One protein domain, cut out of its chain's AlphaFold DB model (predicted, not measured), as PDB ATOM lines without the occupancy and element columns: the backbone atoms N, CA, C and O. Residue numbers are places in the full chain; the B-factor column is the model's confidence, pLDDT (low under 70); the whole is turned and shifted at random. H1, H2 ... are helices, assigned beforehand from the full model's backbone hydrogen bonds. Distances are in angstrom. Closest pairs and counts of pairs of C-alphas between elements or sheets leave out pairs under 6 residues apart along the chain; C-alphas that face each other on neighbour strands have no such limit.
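What this domain is: This is residues 67 to 123 of the 123 residues of the protein "Hydrogenase" of Thermoplasmata archaeon (UniProt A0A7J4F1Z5). The printed part is an open zigzag of helices with no packed core: from the unnamed stretch of residues 67 to 73 it passes through two short helices, H1 and H2, turns a corner into H3, and turns again into the long helix H4, which makes the far arm. H3 and H4 form a wide V, with residues 96 to 99 at its point. The printed part has 57 residues, with four named helices in the order H1, H2, H3, H4 and no named strand; the class is all helix. It is extended, with a radius of gyration of the C-alphas of 19.0 A, and spans 61 by 25 by 17 A.

How they stand to each other: H1, residues 74 to 77, and H2, residues 79 to 84, meet only through their link. H2 and H3, residues 86 to 95, are close but not clearly touching; their closest C-alphas, those of Lys 82 and Tyr 89, are 7.3 A apart. Their lines are about perpendicular, at 89 degrees. H3 and H4, residues 100 to 121, are close but not clearly touching; their closest C-alphas, those of Ala 95 and Asp 102, are 7.9 A apart. Their lines are about perpendicular, at 81 degrees. H1 is apart from H3 and H4, and H2 is apart from H4. In H2, H3 and H4 every O i to N i+4 pair is within hydrogen-bond range; H1 is too short for such a pair.

Where its parts are: H1 begins at C-alpha 74, (28.036, -48.666, -21.509), and measures 5.1 A from first to last C-alpha. H2 measures 8.5 A and H3 14.2 A. H4 runs 31.3 A from C-alpha 100, (10.919, -45.830, 0.989), to C-alpha 121, (-2.774, -19.191, -7.993).

The domain as a whole: The two C-alphas farthest apart, those of Pro 67 and Ala 123, are 63.7 A apart. The printed part has no cut, and its three links between helices are tight. The mean pLDDT of the printed part is 89.0; residues 67 to 70 and 121 to 123 are under 70.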
ATOM      1  N   PRO A  67      33.433 -63.739 -22.805       68.44
ATOM      2  CA  PRO A  67      32.273 -62.884 -23.072       68.44
ATOM      3  C   PRO A  67      32.252 -61.569 -22.276       68.44
ATOM      4  O   PRO A  67      31.749 -60.559 -22.765       68.44
ATOM      5  N   VAL A  68      32.853 -61.555 -21.082       62.59
ATOM      6  CA  VAL A  68      32.972 -60.371 -20.212       62.59
ATOM      7  C   VAL A  68      34.018 -59.358 -20.711       62.59
ATOM      8  O   VAL A  68      33.946 -58.172 -20.415       62.59
ATOM      9  N   LYS A  69      35.010 -59.792 -21.491       68.44
ATOM     10  CA  LYS A  69      36.123 -58.955 -21.977       68.44
ATOM     11  C   LYS A  69      35.911 -58.417 -23.392       68.44
ATOM     12  O   LYS A  69      36.635 -57.517 -23.807       68.44
ATOM     13  N   GLY A  70      34.955 -58.973 -24.138       68.31
ATOM     14  CA  GLY A  70      34.656 -58.567 -25.515       68.31
ATOM     15  C   GLY A  70      33.708 -57.372 -25.641       68.31
ATOM     16  O   GLY A  70      33.596 -56.804 -26.726       68.31
ATOM     17  N   HIS A  71      33.014 -56.983 -24.567       76.12
ATOM     18  CA  HIS A  71      32.074 -55.867 -24.604       76.12
ATOM     19  C   HIS A  71      32.758 -54.538 -24.264       76.12
ATOM     20  O   HIS A  71      33.561 -54.453 -23.336       76.12
ATOM     21  N   VAL A  72      32.375 -53.462 -24.952       78.94
ATOM     22  CA  VAL A  72      32.631 -52.104 -24.458       78.94
ATOM     23  C   VAL A  72      31.531 -51.791 -23.438       78.94
ATOM     24  O   VAL A  72      30.361 -51.766 -23.821       78.94
ATOM     25  N   PRO A  73      31.851 -51.597 -22.143       80.62
ATOM     26  CA  PRO A  73      30.852 -51.236 -21.144       80.62
ATOM     27  C   PRO A  73      30.123 -49.950 -21.540       80.62
ATOM     28  O   PRO A  73      30.749 -49.005 -22.024       80.62
ATOM     29  N   ALA A  74      28.820 -49.878 -21.269       78.69
ATOM     30  CA  ALA A  74      28.036 -48.666 -21.509       78.69
ATOM     31  C   ALA A  74      28.623 -47.445 -20.772       78.69
ATOM     32  O   ALA A  74      28.626 -46.341 -21.315       78.69
ATOM     33  N   ASP A  75      29.204 -47.655 -19.583       81.06
ATOM     34  CA  ASP A  75      29.911 -46.611 -18.832       81.06
ATOM     35  C   ASP A  75      31.080 -45.994 -19.616       81.06
ATOM     36  O   ASP A  75      31.327 -44.798 -19.481       81.06
ATOM     37  N   ASN A  76      31.771 -46.770 -20.460       84.25
ATOM     38  CA  ASN A  76      32.857 -46.252 -21.294       84.25
ATOM     39  C   ASN A  76      32.318 -45.436 -22.474       84.25
ATOM     40  O   ASN A  76      32.910 -44.422 -22.835       84.25
ATOM     41  N   LEU A  77      31.181 -45.841 -23.051       87.75
ATOM     42  CA  LEU A  77      30.561 -45.135 -24.176       87.75
ATOM     43  C   LEU A  77      30.028 -43.754 -23.762       87.75
ATOM     44  O   LEU A  77      30.180 -42.782 -24.497       87.75
ATOM     45  N   PHE A  78      29.444 -43.659 -22.565       88.44
ATOM     46  CA  PHE A  78      28.865 -42.421 -22.038       88.44
ATOM     47  C   PHE A  78      29.761 -41.704 -21.027       88.44
ATOM     48  O   PHE A  78      29.309 -40.754 -20.383       88.44
ATOM     49  N   TRP A  79      31.027 -42.110 -20.895       92.00
ATOM     50  CA  TRP A  79      31.936 -41.560 -19.888       92.00
ATOM     51  C   TRP A  79      32.012 -40.034 -19.956       92.00
ATOM     52  O   TRP A  79      31.834 -39.370 -18.939       92.00
ATOM     53  N   GLY A  80      32.192 -39.470 -21.155       93.00
ATOM     54  CA  GLY A  80      32.287 -38.018 -21.340       93.00
ATOM     55  C   GLY A  80      31.022 -37.279 -20.893       93.00
ATOM     56  O   GLY A  80      31.109 -36.253 -20.223       93.00
ATOM     57  N   PHE A  81      29.847 -37.841 -21.183       91.44
ATOM     58  CA  PHE A  81      28.558 -37.281 -20.773       91.44
ATOM     59  C   PHE A  81      28.348 -37.376 -19.256       91.44
ATOM     60  O   PHE A  81      28.047 -36.378 -18.600       91.44
ATOM     61  N   LYS A  82      28.589 -38.559 -18.675       90.75
ATOM     62  CA  LYS A  82      28.498 -38.804 -17.228       90.75
ATOM     63  C   LYS A  82      29.486 -37.933 -16.451       90.75
ATOM     64  O   LYS A  82      29.159 -37.449 -15.372       90.75
ATOM     65  N   HIS A  83      30.677 -37.707 -17.004       93.50
ATOM     66  CA  HIS A  83      31.703 -36.865 -16.402       93.50
ATOM     67  C   HIS A  83      31.332 -35.379 -16.461       93.50
ATOM     68  O   HIS A  83      31.372 -34.708 -15.430       93.50
ATOM     69  N   ALA A  84      30.909 -34.877 -17.625       96.44
ATOM     70  CA  ALA A  84      30.476 -33.487 -17.787       96.44
ATOM     71  C   ALA A  84      29.280 -33.138 -16.880       96.44
ATOM     72  O   ALA A  84      29.206 -32.035 -16.346       96.44
ATOM     73  N   LEU A  85      28.374 -34.097 -16.652       96.12
ATOM     74  CA  LEU A  85      27.191 -33.942 -15.800       96.12
ATOM     75  C   LEU A  85      27.345 -34.577 -14.413       96.12
ATOM     76  O   LEU A  85      26.347 -34.834 -13.736       96.12
ATOM     77  N   ARG A  86      28.576 -34.829 -13.952       94.44
ATOM     78  CA  ARG A  86      28.815 -35.575 -12.707       94.44
ATOM     79  C   ARG A  86      28.102 -34.964 -11.501       94.44
ATOM     80  O   ARG A  86      27.566 -35.707 -10.689       94.44
ATOM     81  N   GLY A  87      28.057 -33.634 -11.400       95.62
ATOM     82  CA  GLY A  87      27.348 -32.949 -10.312       95.62
ATOM     83  C   GLY A  87      25.838 -33.214 -10.320       95.62
ATOM     84  O   GLY A  87      25.262 -33.510  -9.275       95.62
ATOM     85  N   TYR A  88      25.213 -33.183 -11.501       94.81
ATOM     86  CA  TYR A  88      23.794 -33.511 -11.666       94.81
ATOM     87  C   TYR A  88      23.516 -34.973 -11.297       94.81
ATOM     88  O   TYR A  88      22.636 -35.246 -10.482       94.81
ATOM     89  N   TYR A  89      24.307 -35.905 -11.834       92.44
ATOM     90  CA  TYR A  89      24.141 -37.331 -11.549       92.44
ATOM     91  C   TYR A  89      24.343 -37.659 -10.072       92.44
ATOM     92  O   TYR A  89      23.552 -38.404  -9.511       92.44
ATOM     93  N   GLN A  90      25.325 -37.048  -9.409       94.38
ATOM     94  CA  GLN A  90      25.536 -37.241  -7.972       94.38
ATOM     95  C   GLN A  90      24.345 -36.776  -7.131       94.38
ATOM     96  O   GLN A  90      24.025 -37.409  -6.126       94.38
ATOM     97  N   LEU A  91      23.687 -35.679  -7.514       94.75
ATOM     98  CA  LEU A  91      22.474 -35.228  -6.834       94.75
ATOM     99  C   LEU A  91      21.314 -36.199  -7.077       94.75
ATOM    100  O   LEU A  91      20.638 -36.591  -6.127       94.75
ATOM    101  N   ALA A  92      21.116 -36.613  -8.330       92.56
ATOM    102  CA  ALA A  92      20.062 -37.546  -8.710       92.56
ATOM    103  C   ALA A  92      20.225 -38.912  -8.020       92.56
ATOM    104  O   ALA A  92      19.264 -39.428  -7.458       92.56
ATOM    105  N   GLU A  93      21.442 -39.460  -7.988       92.19
ATOM    106  CA  GLU A  93      21.766 -40.715  -7.297       92.19
ATOM    107  C   GLU A  93      21.481 -40.623  -5.792       92.19
ATOM    108  O   GLU A  93      20.895 -41.537  -5.219       92.19
ATOM    109  N   ARG A  94      21.823 -39.500  -5.142       92.56
ATOM    110  CA  ARG A  94      21.523 -39.283  -3.714       92.56
ATOM    111  C   ARG A  94      20.027 -39.177  -3.432       92.56
ATOM    112  O   ARG A  94      19.569 -39.693  -2.416       92.56
ATOM    113  N   ALA A  95      19.280 -38.508  -4.311       91.62
ATOM    114  CA  ALA A  95      17.829 -38.383  -4.199       91.62
ATOM    115  C   ALA A  95      17.098 -39.707  -4.496       91.62
ATOM    116  O   ALA A  95      15.975 -39.895  -4.036       91.62
ATOM    117  N   HIS A  96      17.733 -40.622  -5.239       93.69
ATOM    118  CA  HIS A  96      17.188 -41.916  -5.650       93.69
ATOM    119  C   HIS A  96      17.878 -43.090  -4.936       93.69
ATOM    120  O   HIS A  96      18.334 -44.051  -5.551       93.69
ATOM    121  N   ASN A  97      17.968 -42.994  -3.612       92.19
ATOM    122  CA  ASN A  97      18.712 -43.934  -2.770       92.19
ATOM    123  C   ASN A  97      17.986 -45.264  -2.476       92.19
ATOM    124  O   ASN A  97      18.562 -46.140  -1.833       92.19
ATOM    125  N   GLY A  98      16.740 -45.433  -2.932       93.56
ATOM    126  CA  GLY A  98      15.962 -46.661  -2.735       93.56
ATOM    127  C   GLY A  98      15.308 -46.813  -1.352       93.56
ATOM    128  O   GLY A  98      14.678 -47.839  -1.099       93.56
ATOM    129  N   LEU A  99      15.405 -45.819  -0.460       95.94
ATOM    130  CA  LEU A  99      14.767 -45.838   0.859       95.94
ATOM    131  C   LEU A  99      13.333 -45.312   0.776       95.94
ATOM    132  O   LEU A  99      13.108 -44.141   0.486       95.94
ATOM    133  N   LEU A 100      12.348 -46.161   1.095       95.56
ATOM    134  CA  LEU A 100      10.919 -45.830   0.989       95.56
ATOM    135  C   LEU A 100      10.532 -44.529   1.715       95.56
ATOM    136  O   LEU A 100       9.727 -43.754   1.202       95.56
ATOM    137  N   ASN A 101      11.126 -44.281   2.886       96.31
ATOM    138  CA  ASN A 101      10.855 -43.085   3.683       96.31
ATOM    139  C   ASN A 101      11.186 -41.793   2.925       96.31
ATOM    140  O   ASN A 101      10.431 -40.828   3.018       96.31
ATOM    141  N   ASP A 102      12.257 -41.792   2.131       94.94
ATOM    142  CA  ASP A 102      12.682 -40.611   1.383       94.94
ATOM    143  C   ASP A 102      11.709 -40.327   0.232       94.94
ATOM    144  O   ASP A 102      11.342 -39.178   0.002       94.94
ATOM    145  N   TYR A 103      11.177 -41.364  -0.423       95.69
ATOM    146  CA  TYR A 103      10.110 -41.202  -1.419       95.69
ATOM    147  C   TYR A 103       8.797 -40.708  -0.804       95.69
ATOM    148  O   TYR A 103       8.133 -39.854  -1.394       95.69
ATOM    149  N   ALA A 104       8.425 -41.200   0.383       96.94
ATOM    150  CA  ALA A 104       7.256 -40.699   1.101       96.94
ATOM    151  C   ALA A 104       7.426 -39.215   1.473       96.94
ATOM    152  O   ALA A 104       6.497 -38.425   1.300       96.94
ATOM    153  N   ALA A 105       8.626 -38.814   1.905       96.06
ATOM    154  CA  ALA A 105       8.952 -37.416   2.163       96.06
ATOM    155  C   ALA A 105       8.848 -36.562   0.887       96.06
ATOM    156  O   ALA A 105       8.185 -35.523   0.908       96.06
ATOM    157  N   TRP A 106       9.412 -37.015  -0.241       95.50
ATOM    158  CA  TRP A 106       9.275 -36.329  -1.533       95.50
ATOM    159  C   TRP A 106       7.812 -36.164  -1.953       95.50
ATOM    160  O   TRP A 106       7.431 -35.093  -2.422       95.50
ATOM    161  N   PHE A 107       6.980 -37.184  -1.739       96.56
ATOM    162  CA  PHE A 107       5.550 -37.117  -2.035       96.56
ATOM    163  C   PHE A 107       4.845 -36.030  -1.214       96.56
ATOM    164  O   PHE A 107       4.125 -35.206  -1.776       96.56
ATOM    165  N   VAL A 108       5.092 -35.980   0.100       97.62
ATOM    166  CA  VAL A 108       4.520 -34.952   0.987       97.62
ATOM    167  C   VAL A 108       4.977 -33.550   0.578       97.62
ATOM    168  O   VAL A 108       4.157 -32.635   0.527       97.62
ATOM    169  N   VAL A 109       6.258 -33.380   0.236       97.06
ATOM    170  CA  VAL A 109       6.815 -32.099  -0.223       97.06
ATOM    171  C   VAL A 109       6.139 -31.632  -1.514       97.06
ATOM    172  O   VAL A 109       5.674 -30.496  -1.584       97.06
ATOM    173  N   VAL A 110       6.027 -32.503  -2.523       97.12
ATOM    174  CA  VAL A 110       5.351 -32.175  -3.791       97.12
ATOM    175  C   VAL A 110       3.876 -31.849  -3.553       97.12
ATOM    176  O   VAL A 110       3.372 -30.872  -4.103       97.12
ATOM    177  N   PHE A 111       3.195 -32.612  -2.698       97.31
ATOM    178  CA  PHE A 111       1.800 -32.355  -2.351       97.31
ATOM    179  C   PHE A 111       1.619 -30.986  -1.682       97.31
ATOM    180  O   PHE A 111       0.739 -30.222  -2.074       97.31
ATOM    181  N   ALA A 112       2.496 -30.627  -0.741       97.00
ATOM    182  CA  ALA A 112       2.499 -29.306  -0.120       97.00
ATOM    183  C   ALA A 112       2.718 -28.185  -1.153       97.00
ATOM    184  O   ALA A 112       1.981 -27.200  -1.142       97.00
ATOM    185  N   PHE A 113       3.662 -28.349  -2.088       96.88
ATOM    186  CA  PHE A 113       3.874 -27.381  -3.171       96.88
ATOM    187  C   PHE A 113       2.646 -27.222  -4.070       96.88
ATOM    188  O   PHE A 113       2.305 -26.097  -4.422       96.88
ATOM    189  N   ILE A 114       1.958 -28.315  -4.412       96.50
ATOM    190  CA  ILE A 114       0.720 -28.271  -5.204       96.50
ATOM    191  C   ILE A 114      -0.371 -27.503  -4.450       96.50
ATOM    192  O   ILE A 114      -1.010 -26.628  -5.030       96.50
ATOM    193  N   LEU A 115      -0.563 -27.784  -3.157       95.69
ATOM    194  CA  LEU A 115      -1.552 -27.077  -2.339       95.69
ATOM    195  C   LEU A 115      -1.251 -25.576  -2.253       95.69
ATOM    196  O   LEU A 115      -2.158 -24.758  -2.409       95.69
ATOM    197  N   ILE A 116       0.017 -25.204  -2.064       96.00
ATOM    198  CA  ILE A 116       0.451 -23.801  -2.069       96.00
ATOM    199  C   ILE A 116       0.196 -23.171  -3.442       96.00
ATOM    200  O   ILE A 116      -0.399 -22.104  -3.523       96.00
ATOM    201  N   ALA A 117       0.586 -23.837  -4.529       94.81
ATOM    202  CA  ALA A 117       0.403 -23.317  -5.881       94.81
ATOM    203  C   ALA A 117      -1.077 -23.093  -6.224       94.81
ATOM    204  O   ALA A 117      -1.418 -22.072  -6.813       94.81
ATOM    205  N   ILE A 118      -1.966 -24.007  -5.821       94.56
ATOM    206  CA  ILE A 118      -3.412 -23.878  -6.052       94.56
ATOM    207  C   ILE A 118      -4.008 -22.759  -5.191       94.56
ATOM    208  O   ILE A 118      -4.824 -21.984  -5.680       94.56
ATOM    209  N   THR A 119      -3.598 -22.644  -3.927       90.94
ATOM    210  CA  THR A 119      -4.127 -21.609  -3.022       90.94
ATOM    211  C   THR A 119      -3.588 -20.211  -3.328       90.94
ATOM    212  O   THR A 119      -4.306 -19.238  -3.134       90.94
ATOM    213  N   MET A 120      -2.362 -20.095  -3.846       83.94
ATOM    214  CA  MET A 120      -1.770 -18.820  -4.273       83.94
ATOM    215  C   MET A 120      -2.123 -18.436  -5.718       83.94
ATOM    216  O   MET A 120      -2.141 -17.253  -6.036       83.94
ATOM    217  N   GLY A 121      -2.375 -19.411  -6.598       69.38
ATOM    218  CA  GLY A 121      -2.774 -19.191  -7.993       69.38
ATOM    219  C   GLY A 121      -4.287 -19.084  -8.212       69.38
ATOM    220  O   GLY A 121      -4.711 -18.703  -9.297       69.38
ATOM    221  N   GLY A 122      -5.091 -19.425  -7.202       60.06
ATOM    222  CA  GLY A 122      -6.550 -19.297  -7.180       60.06
ATOM    223  C   GLY A 122      -7.038 -18.028  -6.475       60.06
ATOM    224  O   GLY A 122      -7.936 -18.125  -5.637       60.06
ATOM    225  N   ALA A 123      -6.428 -16.878  -6.783       51.34
ATOM    226  CA  ALA A 123      -6.931 -15.542  -6.448       51.34
ATOM    227  C   ALA A 123      -7.561 -14.886  -7.684       51.34
ATOM    228  O   ALA A 123      -6.960 -15.007  -8.777       51.34
TER     229      ALA A 123